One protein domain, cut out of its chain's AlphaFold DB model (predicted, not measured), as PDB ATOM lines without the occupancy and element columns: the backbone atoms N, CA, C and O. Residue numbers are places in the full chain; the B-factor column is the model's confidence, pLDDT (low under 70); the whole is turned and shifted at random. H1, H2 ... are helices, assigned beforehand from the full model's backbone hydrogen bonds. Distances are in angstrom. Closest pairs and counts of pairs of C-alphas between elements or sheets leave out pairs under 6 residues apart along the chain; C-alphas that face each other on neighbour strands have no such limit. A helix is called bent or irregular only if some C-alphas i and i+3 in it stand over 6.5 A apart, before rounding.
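What this domain is: This is residues 159 to 282 of the 283 residues of an uncharacterized protein of Flavobacterium sp. 9 (UniProt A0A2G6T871). Three long helices, H1, H2 and H4, make a slender up-and-down bundle, with H2 between H1 and H4, which come together at one end and spread apart toward the other. The short H3 packs across the first residues of H1 at the spread end, and H5 leads away from the opposite end as an arm; residues 274 to 282, of which 274 to 281 belong to H5, stick out. The printed part has 124 residues with five named helices, in the order H1, H2, H3, H4, H5, and no named strand; the class is all helix. The whole is loose, with a radius of gyration of the C-alphas of 19.3 A, and a rod in outline, spanning 68 by 29 by 17 A.

Where its parts are: H1, the longest helix, covers residues 159 to 191, from C-alpha 159 at (468.325, 409.695, 424.134) to C-alpha 191 at (463.002, 371.624, 450.644), 46.7 A. H2 covers residues 195 to 219 and is 36.0 A long. H4 covers residues 238 to 261 and is 32.3 A long. H3 covers residues 225 to 231, and H5 covers residues 264 to 281, 25.4 A, ending with C-alpha 281 at (451.656, 356.006, 460.850). H2 is irregular, with C-alphas 196 and 199 8.1 A apart; H1 and H4 are only just irregular, with 6.6 A between C-alphas 186 and 189 and 6.9 A between C-alphas 244 and 247.

How they stand to each other: H1 is the hub, touching the four other helices. H1 and H2 form a helical hairpin at a shallow tilt of 22 degrees, opposite ways; their closest C-alphas, of Phe 178 and Ser 212, are 5.0 A apart. H2 touches H4 at a steep tilt of 40 degrees, opposite ways, closest at the C-alphas of Ser 206 and Phe 252, 5.0 A. H1 touches H4 with residues 185 to 190 alone, closest at the C-alphas of Pro 190 and Phe 260, 5.8 A. H1 touches H3 with residues 160 to 164 alone, about perpendicular at 81 degrees, closest at the C-alphas of Leu 160 and Lys 225, 7.0 A. H5 touches H1 with residues 265 to 269 alone, at a steep tilt of 50 degrees, closest at the C-alphas of Gly 265 and Pro 190, 4.9 A. H4 and H5 only just touch, only at the corner, with 3 pairs of C-alphas within 8 A, the closest those of Asn 259 and Gly 265, 5.2 A. H2 and H5 are apart. Every O i to N i+4 pair is within hydrogen-bond range in H3 and H5, against 26 of 29 in H1, 19 of 21 in H2 and 18 of 20 in H4.

The domain as a whole: The two farthest C-alphas, of Glu 229 and Asn 282, are 68.5 A apart. The printed part has no cut, and no link is long. The mean pLDDT of the printed part is 85.2; residues 159, 264 to 278 and 280 to 282 are under 70.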
ATOM      1  N   GLU A 159     467.464 410.850 423.869       66.19
ATOM      2  CA  GLU A 159     468.325 409.695 424.134       66.19
ATOM      3  C   GLU A 159     468.595 409.534 425.633       66.19
ATOM      4  O   GLU A 159     468.417 408.447 426.190       66.19
ATOM      5  N   LEU A 160     468.931 410.624 426.334       72.88
ATOM      6  CA  LEU A 160     469.129 410.628 427.786       72.88
ATOM      7  C   LEU A 160     467.886 410.127 428.534       72.88
ATOM      8  O   LEU A 160     467.997 409.367 429.505       72.88
ATOM      9  N   LYS A 161     466.691 410.525 428.084       74.88
ATOM     10  CA  LYS A 161     465.422 410.104 428.684       74.88
ATOM     11  C   LYS A 161     465.133 408.623 428.427       74.88
ATOM     12  O   LYS A 161     464.724 407.920 429.361       74.88
ATOM     13  N   THR A 162     465.382 408.137 427.215       73.50
ATOM     14  CA  THR A 162     465.201 406.726 426.840       73.50
ATOM     15  C   THR A 162     466.185 405.828 427.592       73.50
ATOM     16  O   THR A 162     465.763 404.873 428.253       73.50
ATOM     17  N   TYR A 163     467.473 406.190 427.633       78.12
ATOM     18  CA  TYR A 163     468.496 405.461 428.388       78.12
ATOM     19  C   TYR A 163     468.201 405.414 429.883       78.12
ATOM     20  O   TYR A 163     468.322 404.359 430.508       78.12
ATOM     21  N   SER A 164     467.762 406.532 430.465       81.88
ATOM     22  CA  SER A 164     467.369 406.579 431.874       81.88
ATOM     23  C   SER A 164     466.280 405.549 432.188       81.88
ATOM     24  O   SER A 164     466.374 404.805 433.172       81.88
ATOM     25  N   ARG A 165     465.265 405.445 431.322       83.12
ATOM     26  CA  ARG A 165     464.155 404.507 431.497       83.12
ATOM     27  C   ARG A 165     464.584 403.052 431.318       83.12
ATOM     28  O   ARG A 165     464.256 402.233 432.180       83.12
ATOM     29  N   GLN A 166     465.327 402.735 430.257       85.44
ATOM     30  CA  GLN A 166     465.827 401.380 429.995       85.44
ATOM     31  C   GLN A 166     466.723 400.889 431.139       85.44
ATOM     32  O   GLN A 166     466.488 399.821 431.702       85.44
ATOM     33  N   ASN A 167     467.683 401.710 431.571       88.69
ATOM     34  CA  ASN A 167     468.587 401.388 432.673       88.69
ATOM     35  C   ASN A 167     467.836 401.126 433.985       88.69
ATOM     36  O   ASN A 167     468.158 400.194 434.727       88.69
ATOM     37  N   LYS A 168     466.795 401.920 434.267       90.06
ATOM     38  CA  LYS A 168     465.932 401.715 435.436       90.06
ATOM     39  C   LYS A 168     465.159 400.398 435.348       90.06
ATOM     40  O   LYS A 168     465.038 399.705 436.357       90.06
ATOM     41  N   PHE A 169     464.644 400.049 434.172       90.19
ATOM     42  CA  PHE A 169     463.941 398.784 433.964       90.19
ATOM     43  C   PHE A 169     464.872 397.582 434.160       90.19
ATOM     44  O   PHE A 169     464.540 396.682 434.932       90.19
ATOM     45  N   VAL A 170     466.062 397.601 433.549       92.19
ATOM     46  CA  VAL A 170     467.065 396.533 433.700       92.19
ATOM     47  C   VAL A 170     467.479 396.370 435.161       92.19
ATOM     48  O   VAL A 170     467.566 395.241 435.645       92.19
ATOM     49  N   PHE A 171     467.658 397.471 435.896       95.25
ATOM     50  CA  PHE A 171     467.918 397.420 437.335       95.25
ATOM     51  C   PHE A 171     466.793 396.714 438.105       95.25
ATOM     52  O   PHE A 171     467.069 395.815 438.895       95.25
ATOM     53  N   ILE A 172     465.531 397.092 437.869       94.38
ATOM     54  CA  ILE A 172     464.376 396.485 438.550       94.38
ATOM     55  C   ILE A 172     464.286 394.992 438.226       94.38
ATOM     56  O   ILE A 172     464.137 394.182 439.140       94.38
ATOM     57  N   LEU A 173     464.419 394.618 436.951       95.25
ATOM     58  CA  LEU A 173     464.389 393.222 436.518       95.25
ATOM     59  C   LEU A 173     465.509 392.408 437.177       95.25
ATOM     60  O   LEU A 173     465.256 391.329 437.710       95.25
ATOM     61  N   SER A 174     466.726 392.951 437.196       95.75
ATOM     62  CA  SER A 174     467.887 392.310 437.821       95.75
ATOM     63  C   SER A 174     467.689 392.141 439.326       95.75
ATOM     64  O   SER A 174     468.010 391.089 439.873       95.75
ATOM     65  N   LEU A 175     467.094 393.136 439.992       97.19
ATOM     66  CA  LEU A 175     466.803 393.092 441.424       97.19
ATOM     67  C   LEU A 175     465.756 392.031 441.758       97.19
ATOM     68  O   LEU A 175     465.937 391.264 442.703       97.19
ATOM     69  N   VAL A 176     464.685 391.957 440.967       97.50
ATOM     70  CA  VAL A 176     463.661 390.915 441.112       97.50
ATOM     71  C   VAL A 176     464.281 389.536 440.898       97.50
ATOM     72  O   VAL A 176     464.069 388.647 441.720       97.50
ATOM     73  N   LEU A 177     465.093 389.366 439.850       97.38
ATOM     74  CA  LEU A 177     465.775 388.106 439.561       97.38
ATOM     75  C   LEU A 177     466.747 387.707 440.679       97.38
ATOM     76  O   LEU A 177     466.806 386.535 441.045       97.38
ATOM     77  N   PHE A 178     467.468 388.672 441.252       97.69
ATOM     78  CA  PHE A 178     468.377 388.453 442.374       97.69
ATOM     79  C   PHE A 178     467.628 387.960 443.616       97.69
ATOM     80  O   PHE A 178     467.981 386.923 444.177       97.69
ATOM     81  N   ILE A 179     466.548 388.646 444.007       97.50
ATOM     82  CA  ILE A 179     465.716 388.259 445.158       97.50
ATOM     83  C   ILE A 179     465.074 386.887 444.922       97.50
ATOM     84  O   ILE A 179     465.119 386.027 445.800       97.50
ATOM     85  N   ALA A 180     464.508 386.659 443.734       96.81
ATOM     86  CA  ALA A 180     463.879 385.391 443.381       96.81
ATOM     87  C   ALA A 180     464.884 384.232 443.407       96.81
ATOM     88  O   ALA A 180     464.595 383.187 443.988       96.81
ATOM     89  N   SER A 181     466.082 384.431 442.850       96.06
ATOM     90  CA  SER A 181     467.162 383.440 442.887       96.06
ATOM     91  C   SER A 181     467.578 383.144 444.326       96.06
ATOM     92  O   SER A 181     467.697 381.980 444.704       96.06
ATOM     93  N   PHE A 182     467.728 384.176 445.159       95.25
ATOM     94  CA  PHE A 182     468.071 384.001 446.565       95.25
ATOM     95  C   PHE A 182     467.020 383.152 447.295       95.25
ATOM     96  O   PHE A 182     467.358 382.139 447.900       95.25
ATOM     97  N   LEU A 183     465.733 383.494 447.178       93.75
ATOM     98  CA  LEU A 183     464.647 382.722 447.793       93.75
ATOM     99  C   LEU A 183     464.592 381.283 447.268       93.75
ATOM    100  O   LEU A 183     464.423 380.340 448.043       93.75
ATOM    101  N   PHE A 184     464.770 381.101 445.961       93.38
ATOM    102  CA  PHE A 184     464.737 379.788 445.336       93.38
ATOM    103  C   PHE A 184     465.848 378.884 445.880       93.38
ATOM    104  O   PHE A 184     465.551 377.831 446.446       93.38
ATOM    105  N   PHE A 185     467.111 379.305 445.795       93.19
ATOM    106  CA  PHE A 185     468.249 378.465 446.184       93.19
ATOM    107  C   PHE A 185     468.411 378.300 447.701       93.19
ATOM    108  O   PHE A 185     468.955 377.288 448.135       93.19
ATOM    109  N   PHE A 186     467.925 379.242 448.517       89.19
ATOM    110  CA  PHE A 186     468.063 379.165 449.976       89.19
ATOM    111  C   PHE A 186     466.867 378.554 450.708       89.19
ATOM    112  O   PHE A 186     467.046 378.054 451.818       89.19
ATOM    113  N   ILE A 187     465.664 378.599 450.130       86.88
ATOM    114  CA  ILE A 187     464.435 378.146 450.805       86.88
ATOM    115  C   ILE A 187     463.794 376.990 450.042       86.88
ATOM    116  O   ILE A 187     463.538 375.927 450.611       86.88
ATOM    117  N   ILE A 188     463.546 377.184 448.745       87.12
ATOM    118  CA  ILE A 188     462.774 376.229 447.944       87.12
ATOM    119  C   ILE A 188     463.602 374.974 447.678       87.12
ATOM    120  O   ILE A 188     463.172 373.879 448.029       87.12
ATOM    121  N   VAL A 189     464.799 375.113 447.105       87.62
ATOM    122  CA  VAL A 189     465.615 373.957 446.706       87.62
ATOM    123  C   VAL A 189     466.004 373.070 447.902       87.62
ATOM    124  O   VAL A 189     465.840 371.855 447.781       87.62
ATOM    125  N   PRO A 190     466.420 373.596 449.074       83.25
ATOM    126  CA  PRO A 190     466.659 372.760 450.256       83.25
ATOM    127  C   PRO A 190     465.453 371.920 450.690       83.25
ATOM    128  O   PRO A 190     465.624 370.862 451.287       83.25
ATOM    129  N   SER A 191     464.239 372.342 450.332       79.19
ATOM    130  CA  SER A 191     463.002 371.624 450.644       79.19
ATOM    131  C   SER A 191     462.655 370.506 449.642       79.19
ATOM    132  O   SER A 191     461.750 369.718 449.913       79.19
ATOM    133  N   LEU A 192     463.338 370.417 448.490       80.44
ATOM    134  CA  LEU A 192     462.971 369.543 447.360       80.44
ATOM    135  C   LEU A 192     463.696 368.179 447.309       80.44
ATOM    136  O   LEU A 192     463.564 367.475 446.314       80.44
ATOM    137  N   ASP A 193     464.430 367.782 448.354       71.12
ATOM    138  CA  ASP A 193     465.138 366.484 448.435       71.12
ATOM    139  C   ASP A 193     466.046 366.183 447.220       71.12
ATOM    140  O   ASP A 193     465.997 365.135 446.575       71.12
ATOM    141  N   VAL A 194     466.896 367.150 446.869       77.31
ATOM    142  CA  VAL A 194     467.756 367.086 445.672       77.31
ATOM    143  C   VAL A 194     469.146 366.508 445.972       77.31
ATOM    144  O   VAL A 194     470.138 366.909 445.366       77.31
ATOM    145  N   ALA A 195     469.242 365.546 446.900       74.88
ATOM    146  CA  ALA A 195     470.508 365.094 447.493       74.88
ATOM    147  C   ALA A 195     471.588 364.677 446.473       74.88
ATOM    148  O   ALA A 195     472.775 364.929 446.671       74.88
ATOM    149  N   ARG A 196     471.188 364.083 445.342       79.56
ATOM    150  CA  ARG A 196     472.123 363.622 444.296       79.56
ATOM    151  C   ARG A 196     472.685 364.742 443.418       79.56
ATOM    152  O   ARG A 196     473.653 364.511 442.704       79.56
ATOM    153  N   VAL A 197     472.083 365.929 443.449       88.31
ATOM    154  CA  VAL A 197     472.385 367.032 442.520       88.31
ATOM    155  C   VAL A 197     472.840 368.292 443.271       88.31
ATOM    156  O   VAL A 197     473.024 369.334 442.654       88.31
ATOM    157  N   ILE A 198     473.089 368.200 444.587       87.69
ATOM    158  CA  ILE A 198     473.466 369.344 445.440       87.69
ATOM    159  C   ILE A 198     474.641 370.122 444.844       87.69
ATOM    160  O   ILE A 198     474.547 371.334 444.707       87.69
ATOM    161  N   ILE A 199     475.717 369.441 444.432       89.38
ATOM    162  CA  ILE A 199     476.920 370.105 443.901       89.38
ATOM    163  C   ILE A 199     476.577 370.951 442.669       89.38
ATOM    164  O   ILE A 199     476.928 372.127 442.606       89.38
ATOM    165  N   PHE A 200     475.846 370.379 441.708       92.69
ATOM    166  CA  PHE A 200     475.439 371.095 440.499       92.69
ATOM    167  C   PHE A 200     474.504 372.262 440.817       92.69
ATOM    168  O   PHE A 200     474.680 373.351 440.276       92.69
ATOM    169  N   VAL A 201     473.541 372.061 441.718       92.44
ATOM    170  CA  VAL A 201     472.596 373.113 442.101       92.44
ATOM    171  C   VAL A 201     473.298 374.254 442.839       92.44
ATOM    172  O   VAL A 201     473.009 375.416 442.561       92.44
ATOM    173  N   SER A 202     474.268 373.955 443.704       94.44
ATOM    174  CA  SER A 202     475.090 374.966 444.373       94.44
ATOM    175  C   SER A 202     475.929 375.779 443.388       94.44
ATOM    176  O   SER A 202     476.025 376.992 443.550       94.44
ATOM    177  N   ILE A 203     476.519 375.141 442.368       95.62
ATOM    178  CA  ILE A 203     477.308 375.829 441.331       95.62
ATOM    179  C   ILE A 203     476.411 376.736 440.483       95.62
ATOM    180  O   ILE A 203     476.709 377.912 440.294       95.62
ATOM    181  N   VAL A 204     475.295 376.208 439.975       96.25
ATOM    182  CA  VAL A 204     474.373 376.991 439.138       96.25
ATOM    183  C   VAL A 204     473.757 378.135 439.942       96.25
ATOM    184  O   VAL A 204     473.683 379.262 439.455       96.25
ATOM    185  N   GLY A 205     473.357 377.867 441.185       96.12
ATOM    186  CA  GLY A 205     472.765 378.866 442.064       96.12
ATOM    187  C   GLY A 205     473.728 379.985 442.424       96.12
ATOM    188  O   GLY A 205     473.347 381.154 442.367       96.12
ATOM    189  N   SER A 206     474.987 379.658 442.726       97.44
ATOM    190  CA  SER A 206     475.987 380.678 443.034       97.44
ATOM    191  C   SER A 206     476.291 381.573 441.834       97.44
ATOM    192  O   SER A 206     476.354 382.790 441.998       97.44
ATOM    193  N   ILE A 207     476.393 381.007 440.625       95.88
ATOM    194  CA  ILE A 207     476.579 381.780 439.388       95.88
ATOM    195  C   ILE A 207     475.372 382.691 439.138       95.88
ATOM    196  O   ILE A 207     475.554 383.881 438.890       95.88
ATOM    197  N   MET A 208     474.147 382.167 439.239       96.50
ATOM    198  CA  MET A 208     472.920 382.940 439.001       96.50
ATOM    199  C   MET A 208     472.759 384.108 439.981       96.50
ATOM    200  O   MET A 208     472.459 385.233 439.568       96.50
ATOM    201  N   ILE A 209     472.988 383.871 441.276       97.25
ATOM    202  CA  ILE A 209     472.896 384.908 442.312       97.25
ATOM    203  C   ILE A 209     473.990 385.962 442.109       97.25
ATOM    204  O   ILE A 209     473.702 387.158 442.140       97.25
ATOM    205  N   SER A 210     475.231 385.549 441.846       96.88
ATOM    206  CA  SER A 210     476.324 386.491 441.587       96.88
ATOM    207  C   SER A 210     476.103 387.318 440.324       96.88
ATOM    208  O   SER A 210     476.345 388.522 440.345       96.88
ATOM    209  N   LEU A 211     475.624 386.702 439.239       94.62
ATOM    210  CA  LEU A 211     475.360 387.389 437.977       94.62
ATOM    211  C   LEU A 211     474.254 388.430 438.143       94.62
ATOM    212  O   LEU A 211     474.458 389.603 437.841       94.62
ATOM    213  N   SER A 212     473.105 388.030 438.687       96.44
ATOM    214  CA  SER A 212     471.996 388.959 438.937       96.44
ATOM    215  C   SER A 212     472.385 390.078 439.914       96.44
ATOM    216  O   SER A 212     472.071 391.243 439.671       96.44
ATOM    217  N   GLY A 213     473.156 389.766 440.962       96.25
ATOM    218  CA  GLY A 213     473.694 390.757 441.897       96.25
ATOM    219  C   GLY A 213     474.664 391.742 441.239       96.25
ATOM    220  O   GLY A 213     474.608 392.944 441.505       96.25
ATOM    221  N   PHE A 214     475.515 391.269 440.328       95.38
ATOM    222  CA  PHE A 214     476.402 392.126 439.548       95.38
ATOM    223  C   PHE A 214     475.634 393.081 438.643       95.38
ATOM    224  O   PHE A 214     475.929 394.273 438.630       95.38
ATOM    225  N   TYR A 215     474.613 392.588 437.941       93.94
ATOM    226  CA  TYR A 215     473.741 393.438 437.133       93.94
ATOM    227  C   TYR A 215     473.040 394.507 437.986       93.94
ATOM    228  O   TYR A 215     472.982 395.667 437.579       93.94
ATOM    229  N   CYS A 216     472.588 394.173 439.200       95.44
ATOM    230  CA  CYS A 216     472.056 395.168 440.135       95.44
ATOM    231  C   CYS A 216     473.069 396.273 440.451       95.44
ATOM    232  O   CYS A 216     472.703 397.446 440.447       95.44
ATOM    233  N   LEU A 217     474.327 395.912 440.724       94.19
ATOM    234  CA  LEU A 217     475.388 396.876 441.024       94.19
ATOM    235  C   LEU A 217     475.740 397.734 439.809       94.19
ATOM    236  O   LEU A 217     475.849 398.951 439.932       94.19
ATOM    237  N   LEU A 218     475.872 397.112 438.638       92.56
ATOM    238  CA  LEU A 218     476.247 397.773 437.392       92.56
ATOM    239  C   LEU A 218     475.191 398.792 436.948       92.56
ATOM    240  O   LEU A 218     475.531 399.882 436.493       92.56
ATOM    241  N   TYR A 219     473.910 398.473 437.141       93.50
ATOM    242  CA  TYR A 219     472.813 399.382 436.817       93.50
ATOM    243  C   TYR A 219     472.385 400.277 437.988       93.50
ATOM    244  O   TYR A 219     471.506 401.127 437.810       93.50
ATOM    245  N   TYR A 220     472.998 400.172 439.169       94.06
ATOM    246  CA  TYR A 220     472.629 400.999 440.316       94.06
ATOM    247  C   TYR A 220     472.863 402.487 440.030       94.06
ATOM    248  O   TYR A 220     473.976 402.919 439.744       94.06
ATOM    249  N   LYS A 221     471.799 403.296 440.125       91.56
ATOM    250  CA  LYS A 221     471.791 404.741 439.814       91.56
ATOM    251  C   LYS A 221     472.183 405.103 438.374       91.56
ATOM    252  O   LYS A 221     472.262 406.294 438.075       91.56
ATOM    253  N   SER A 222     472.320 404.129 437.477       89.12
ATOM    254  CA  SER A 222     472.659 404.356 436.063       89.12
ATOM    255  C   SER A 222     471.584 405.121 435.272       89.12
ATOM    256  O   SER A 222     471.809 405.525 434.137       89.12
ATOM    257  N   TRP A 223     470.412 405.347 435.870       88.50
ATOM    258  CA  TRP A 223     469.322 406.153 435.316       88.50
ATOM    259  C   TRP A 223     469.401 407.648 435.667       88.50
ATOM    260  O   TRP A 223     468.536 408.419 435.252       88.50
ATOM    261  N   LYS A 224     470.375 408.085 436.476       88.56
ATOM    262  CA  LYS A 224     470.550 409.509 436.804       88.56
ATOM    263  C   LYS A 224     471.247 410.245 435.658       88.56
ATOM    264  O   LYS A 224     472.242 409.735 435.154       88.56
ATOM    265  N   LYS A 225     470.783 411.457 435.325       80.50
ATOM    266  CA  LYS A 225     471.350 412.295 434.249       80.50
ATOM    267  C   LYS A 225     472.870 412.465 434.399       80.50
ATOM    268  O   LYS A 225     473.602 412.049 433.511       80.50
ATOM    269  N   ASP A 226     473.341 412.854 435.588       84.88
ATOM    270  CA  ASP A 226     474.778 413.012 435.887       84.88
ATOM    271  C   ASP A 226     475.620 411.744 435.662       84.88
ATOM    272  O   ASP A 226     476.825 411.824 435.435       84.88
ATOM    273  N   PHE A 227     475.020 410.557 435.815       84.88
ATOM    274  CA  PHE A 227     475.719 409.294 435.585       84.88
ATOM    275  C   PHE A 227     475.820 409.006 434.089       84.88
ATOM    276  O   PHE A 227     476.892 408.645 433.614       84.88
ATOM    277  N   ILE A 228     474.719 409.188 433.355       82.31
ATOM    278  CA  ILE A 228     474.664 408.947 431.910       82.31
ATOM    279  C   ILE A 228     475.606 409.912 431.182       82.31
ATOM    280  O   ILE A 228     476.360 409.474 430.323       82.31
ATOM    281  N   GLU A 229     475.657 411.180 431.593       79.44
ATOM    282  CA  GLU A 229     476.578 412.172 431.020       79.44
ATOM    283  C   GLU A 229     478.059 411.837 431.271       79.44
ATOM    284  O   GLU A 229     478.906 412.103 430.424       79.44
ATOM    285  N   LYS A 230     478.397 411.240 432.425       84.19
ATOM    286  CA  LYS A 230     479.795 410.936 432.792       84.19
ATOM    287  C   LYS A 230     480.295 409.586 432.292       84.19
ATOM    288  O   LYS A 230     481.473 409.449 431.979       84.19
ATOM    289  N   VAL A 231     479.437 408.572 432.334       81.25
ATOM    290  CA  VAL A 231     479.813 407.161 432.144       81.25
ATOM    291  C   VAL A 231     479.171 406.576 430.885       81.25
ATOM    292  O   VAL A 231     479.698 405.619 430.318       81.25
ATOM    293  N   GLY A 232     478.061 407.149 430.414       76.69
ATOM    294  CA  GLY A 232     477.287 406.622 429.294       76.69
ATOM    295  C   GLY A 232     476.527 405.337 429.635       76.69
ATOM    296  O   GLY A 232     476.228 405.041 430.797       76.69
ATOM    297  N   LYS A 233     476.191 404.560 428.597       75.56
ATOM    298  CA  LYS A 233     475.522 403.256 428.731       75.56
ATOM    299  C   LYS A 233     476.459 402.273 429.449       75.56
ATOM    300  O   LYS A 233     477.569 402.045 428.957       75.56
ATOM    301  N   PRO A 234     476.040 401.659 430.573       81.75
ATOM    302  CA  PRO A 234     476.847 400.657 431.258       81.75
ATOM    303  C   PRO A 234     477.172 399.499 430.308       81.75
ATOM    304  O   PRO A 234     476.268 398.849 429.783       81.75
ATOM    305  N   LYS A 235     478.460 399.238 430.069       82.38
ATOM    306  CA  LYS A 235     478.910 398.106 429.249       82.38
ATOM    307  C   LYS A 235     479.359 396.976 430.160       82.38
ATOM    308  O   LYS A 235     480.157 397.189 431.073       82.38
ATOM    309  N   LEU A 236     478.859 395.771 429.903       80.88
ATOM    310  CA  LEU A 236     479.318 394.588 430.616       80.88
ATOM    311  C   LEU A 236     480.701 394.207 430.090       80.88
ATOM    312  O   LEU A 236     480.840 393.721 428.972       80.88
ATOM    313  N   ASN A 237     481.722 394.437 430.909       87.44
ATOM    314  CA  ASN A 237     483.040 393.875 430.675       87.44
ATOM    315  C   ASN A 237     483.122 392.518 431.392       87.44
ATOM    316  O   ASN A 237     483.043 392.451 432.621       87.44
ATOM    317  N   ILE A 238     483.266 391.444 430.612       86.06
ATOM    318  CA  ILE A 238     483.344 390.065 431.113       86.06
ATOM    319  C   ILE A 238     484.534 389.896 432.068       86.06
ATOM    320  O   ILE A 238     484.414 389.205 433.076       86.06
ATOM    321  N   GLU A 239     485.657 390.569 431.815       90.31
ATOM    322  CA  GLU A 239     486.834 390.520 432.689       90.31
ATOM    323  C   GLU A 239     486.527 391.142 434.054       90.31
ATOM    324  O   GLU A 239     486.828 390.562 435.098       90.31
ATOM    325  N   THR A 240     485.858 392.299 434.053       88.69
ATOM    326  CA  THR A 240     485.413 392.975 435.277       88.69
ATOM    327  C   THR A 240     484.401 392.127 436.039       88.69
ATOM    328  O   THR A 240     484.479 392.036 437.263       88.69
ATOM    329  N   PHE A 241     483.487 391.464 435.326       89.56
ATOM    330  CA  PHE A 241     482.554 390.517 435.926       89.56
ATOM    331  C   PHE A 241     483.292 389.361 436.609       89.56
ATOM    332  O   PHE A 241     483.074 389.125 437.793       89.56
ATOM    333  N   ILE A 242     484.203 388.673 435.915       91.38
ATOM    334  CA  ILE A 242     484.954 387.542 436.484       91.38
ATOM    335  C   ILE A 242     485.741 387.987 437.723       91.38
ATOM    336  O   ILE A 242     485.710 387.314 438.757       91.38
ATOM    337  N   LEU A 243     486.402 389.145 437.652       92.50
ATOM    338  CA  LEU A 243     487.206 389.671 438.750       92.50
ATOM    339  C   LEU A 243     486.353 390.004 439.982       92.50
ATOM    340  O   LEU A 243     486.690 389.582 441.086       92.50
ATOM    341  N   ILE A 244     485.232 390.706 439.801       92.12
ATOM    342  CA  ILE A 244     484.371 391.147 440.909       92.12
ATOM    343  C   ILE A 244     483.511 389.999 441.456       92.12
ATOM    344  O   ILE A 244     483.280 389.920 442.663       92.12
ATOM    345  N   CYS A 245     483.042 389.091 440.598       94.12
ATOM    346  CA  CYS A 245     482.070 388.063 440.969       94.12
ATOM    347  C   CYS A 245     482.680 386.723 441.360       94.12
ATOM    348  O   CYS A 245     481.967 385.915 441.955       94.12
ATOM    349  N   SER A 246     483.963 386.468 441.092       94.12
ATOM    350  CA  SER A 246     484.622 385.216 441.495       94.12
ATOM    351  C   SER A 246     484.479 384.940 442.997       94.12
ATOM    352  O   SER A 246     484.006 383.873 443.390       94.12
ATOM    353  N   LEU A 247     484.792 385.925 443.841       94.25
ATOM    354  CA  LEU A 247     484.752 385.776 445.296       94.25
ATOM    355  C   LEU A 247     483.320 385.622 445.850       94.25
ATOM    356  O   LEU A 247     483.083 384.651 446.574       94.25
ATOM    357  N   PRO A 248     482.335 386.467 445.480       94.62
ATOM    358  CA  PRO A 248     480.931 386.238 445.828       94.62
ATOM    359  C   PRO A 248     480.400 384.879 445.365       94.62
ATOM    360  O   PRO A 248     479.673 384.227 446.106       94.62
ATOM    361  N   THR A 249     480.793 384.410 444.179       96.75
ATOM    362  CA  THR A 249     480.335 383.115 443.643       96.75
ATOM    363  C   THR A 249     480.850 381.953 444.480       96.75
ATOM    364  O   THR A 249     480.080 381.064 444.839       96.75
ATOM    365  N   VAL A 250     482.132 381.969 444.850       97.25
ATOM    366  CA  VAL A 250     482.701 380.950 445.741       97.25
ATOM    367  C   VAL A 250     482.015 380.992 447.111       97.25
ATOM    368  O   VAL A 250     481.636 379.951 447.643       97.25
ATOM    369  N   LEU A 251     481.781 382.189 447.654       96.69
ATOM    370  CA  LEU A 251     481.086 382.365 448.928       96.69
ATOM    371  C   LEU A 251     479.650 381.819 448.882       96.69
ATOM    372  O   LEU A 251     479.274 381.019 449.737       96.69
ATOM    373  N   PHE A 252     478.859 382.178 447.869       96.56
ATOM    374  CA  PHE A 252     477.501 381.656 447.712       96.56
ATOM    375  C   PHE A 252     477.484 380.147 447.487       96.56
ATOM    376  O   PHE A 252     476.623 379.476 448.046       96.56
ATOM    377  N   TYR A 253     478.448 379.596 446.748       96.56
ATOM    378  CA  TYR A 253     478.573 378.149 446.586       96.56
ATOM    379  C   TYR A 253     478.705 377.443 447.941       96.56
ATOM    380  O   TYR A 253     477.984 376.475 448.201       96.56
ATOM    381  N   PHE A 254     479.581 377.939 448.822       94.94
ATOM    382  CA  PHE A 254     479.753 377.363 450.155       94.94
ATOM    383  C   PHE A 254     478.502 377.515 451.010       94.94
ATOM    384  O   PHE A 254     478.090 376.549 451.642       94.94
ATOM    385  N   ILE A 255     477.870 378.690 451.004       92.69
ATOM    386  CA  ILE A 255     476.674 378.935 451.814       92.69
ATOM    387  C   ILE A 255     475.507 378.051 451.356       92.69
ATOM    388  O   ILE A 255     474.841 377.439 452.193       92.69
ATOM    389  N   ILE A 256     475.266 377.956 450.046       91.62
ATOM    390  CA  ILE A 256     474.209 377.102 449.496       91.62
ATOM    391  C   ILE A 256     474.507 375.649 449.872       91.62
ATOM    392  O   ILE A 256     473.666 375.006 450.491       91.62
ATOM    393  N   SER A 257     475.724 375.163 449.609       91.38
ATOM    394  CA  SER A 257     476.126 373.784 449.929       91.38
ATOM    395  C   SER A 257     476.001 373.463 451.421       91.38
ATOM    396  O   SER A 257     475.479 372.409 451.784       91.38
ATOM    397  N   TRP A 258     476.415 374.387 452.291       88.62
ATOM    398  CA  TRP A 258     476.271 374.266 453.740       88.62
ATOM    399  C   TRP A 258     474.806 374.120 454.156       88.62
ATOM    400  O   TRP A 258     474.472 373.260 454.972       88.62
ATOM    401  N   ASN A 259     473.913 374.912 453.557       86.25
ATOM    402  CA  ASN A 259     472.487 374.876 453.865       86.25
ATOM    403  C   ASN A 259     471.837 373.509 453.556       86.25
ATOM    404  O   ASN A 259     470.888 373.119 454.237       86.25
ATOM    405  N   PHE A 260     472.370 372.765 452.578       81.56
ATOM    406  CA  PHE A 260     471.938 371.397 452.260       81.56
ATOM    407  C   PHE A 260     472.511 370.326 453.192       81.56
ATOM    408  O   PHE A 260     471.808 369.371 453.525       81.56
ATOM    409  N   LEU A 261     473.790 370.446 453.555       81.44
ATOM    410  CA  LEU A 261     474.510 369.388 454.267       81.44
ATOM    411  C   LEU A 261     474.241 369.418 455.772       81.44
ATOM    412  O   LEU A 261     473.913 368.390 456.356       81.44
ATOM    413  N   GLU A 262     474.369 370.591 456.388       78.19
ATOM    414  CA  GLU A 262     474.389 370.735 457.853       78.19
ATOM    415  C   GLU A 262     473.511 371.898 458.352       78.19
ATOM    416  O   GLU A 262     473.284 372.053 459.551       78.19
ATOM    417  N   GLY A 263     472.994 372.725 457.440       70.12
ATOM    418  CA  GLY A 263     472.243 373.932 457.764       70.12
ATOM    419  C   GLY A 263     470.737 373.744 458.014       70.12
ATOM    420  O   GLY A 263     470.205 372.632 458.026       70.12
ATOM    421  N   PRO A 264     469.999 374.853 458.215       65.94
ATOM    422  CA  PRO A 264     468.565 374.826 458.507       65.94
ATOM    423  C   PRO A 264     467.728 374.180 457.395       65.94
ATOM    424  O   PRO A 264     466.692 373.591 457.698       65.94
ATOM    425  N   GLY A 265     468.184 374.211 456.138       62.28
ATOM    426  CA  GLY A 265     467.579 373.460 455.038       62.28
ATOM    427  C   GLY A 265     467.564 371.947 455.283       62.28
ATOM    428  O   GLY A 265     466.525 371.309 455.119       62.28
ATOM    429  N   HIS A 266     468.665 371.386 455.790       63.59
ATOM    430  CA  HIS A 266     468.734 369.985 456.214       63.59
ATOM    431  C   HIS A 266     467.724 369.666 457.330       63.59
ATOM    432  O   HIS A 266     467.059 368.628 457.310       63.59
ATOM    433  N   ASN A 267     467.552 370.585 458.285       65.31
ATOM    434  CA  ASN A 267     466.571 370.429 459.363       65.31
ATOM    435  C   ASN A 267     465.128 370.490 458.850       65.31
ATOM    436  O   ASN A 267     464.314 369.675 459.276       65.31
ATOM    437  N   LEU A 268     464.810 371.396 457.917       60.31
ATOM    438  CA  LEU A 268     463.494 371.469 457.268       60.31
ATOM    439  C   LEU A 268     463.182 370.193 456.480       60.31
ATOM    440  O   LEU A 268     462.073 369.669 456.571       60.31
ATOM    441  N   TYR A 269     464.173 369.650 455.776       61.91
ATOM    442  CA  TYR A 269     464.073 368.356 455.108       61.91
ATOM    443  C   TYR A 269     463.792 367.216 456.099       61.91
ATOM    444  O   TYR A 269     462.825 366.464 455.935       61.91
ATOM    445  N   LYS A 270     464.570 367.124 457.185       61.75
ATOM    446  CA  LYS A 270     464.378 366.118 458.242       61.75
ATOM    447  C   LYS A 270     462.995 366.229 458.892       61.75
ATOM    448  O   LYS A 270     462.363 365.207 459.174       61.75
ATOM    449  N   LEU A 271     462.506 367.456 459.082       62.50
ATOM    450  CA  LEU A 271     461.180 367.749 459.624       62.50
ATOM    451  C   LEU A 271     460.067 367.352 458.640       62.50
ATOM    452  O   LEU A 271     459.082 366.738 459.033       62.50
ATOM    453  N   GLY A 272     460.247 367.616 457.342       66.25
ATOM    454  CA  GLY A 272     459.321 367.201 456.285       66.25
ATOM    455  C   GLY A 272     459.202 365.680 456.143       66.25
ATOM    456  O   GLY A 272     458.097 365.161 455.976       66.25
ATOM    457  N   ILE A 273     460.315 364.946 456.266       62.56
ATOM    458  CA  ILE A 273     460.305 363.474 456.289       62.56
ATOM    459  C   ILE A 273     459.604 362.954 457.532       62.56
ATOM    460  O   ILE A 273     458.732 362.096 457.417       62.56
ATOM    461  N   THR A 274     459.945 363.470 458.712       64.38
ATOM    462  CA  THR A 274     459.291 363.031 459.954       64.38
ATOM    463  C   THR A 274     457.791 363.306 459.921       64.38
ATOM    464  O   THR A 274     457.025 362.438 460.322       64.38
ATOM    465  N   LEU A 275     457.345 364.429 459.349       64.69
ATOM    466  CA  LEU A 275     455.920 364.734 459.186       64.69
ATOM    467  C   LEU A 275     455.217 363.801 458.181       64.69
ATOM    468  O   LEU A 275     454.084 363.384 458.421       64.69
ATOM    469  N   LYS A 276     455.881 363.444 457.070       69.62
ATOM    470  CA  LYS A 276     455.375 362.445 456.108       69.62
ATOM    471  C   LYS A 276     455.271 361.055 456.737       69.62
ATOM    472  O   LYS A 276     454.258 360.391 456.546       69.62
ATOM    473  N   VAL A 277     456.275 360.636 457.508       64.31
ATOM    474  CA  VAL A 277     456.277 359.353 458.231       64.31
ATOM    475  C   VAL A 277     455.190 359.334 459.309       64.31
ATOM    476  O   VAL A 277     454.469 358.349 459.423       64.31
ATOM    477  N   LEU A 278     454.999 360.435 460.043       65.56
ATOM    478  CA  LEU A 278     453.944 360.556 461.053       65.56
ATOM    479  C   LEU A 278     452.537 360.474 460.435       65.56
ATOM    480  O   LEU A 278     451.684 359.774 460.969       65.56
ATOM    481  N   LYS A 279     452.306 361.125 459.283       70.31
ATOM    482  CA  LYS A 279     451.057 360.987 458.509       70.31
ATOM    483  C   LYS A 279     450.827 359.570 457.982       70.31
ATOM    484  O   LYS A 279     449.688 359.179 457.788       70.31
ATOM    485  N   PHE A 280     451.889 358.816 457.720       67.69
ATOM    486  CA  PHE A 280     451.773 357.433 457.261       67.69
ATOM    487  C   PHE A 280     451.456 356.464 458.414       67.69
ATOM    488  O   PHE A 280     450.825 355.435 458.200       67.69
ATOM    489  N   LEU A 281     451.893 356.793 459.634       68.31
ATOM    490  CA  LEU A 281     451.656 356.006 460.850       68.31
ATOM    491  C   LEU A 281     450.306 356.306 461.525       68.31
ATOM    492  O   LEU A 281     449.829 355.474 462.290       68.31
ATOM    493  N   ASN A 282     449.692 357.455 461.230       59.09
ATOM    494  CA  ASN A 282     448.329 357.819 461.629       59.09
ATOM    495  C   ASN A 282     447.507 358.161 460.366       59.09
ATOM    496  O   ASN A 282     447.435 359.344 460.014       59.09
TER     497      ASN A 282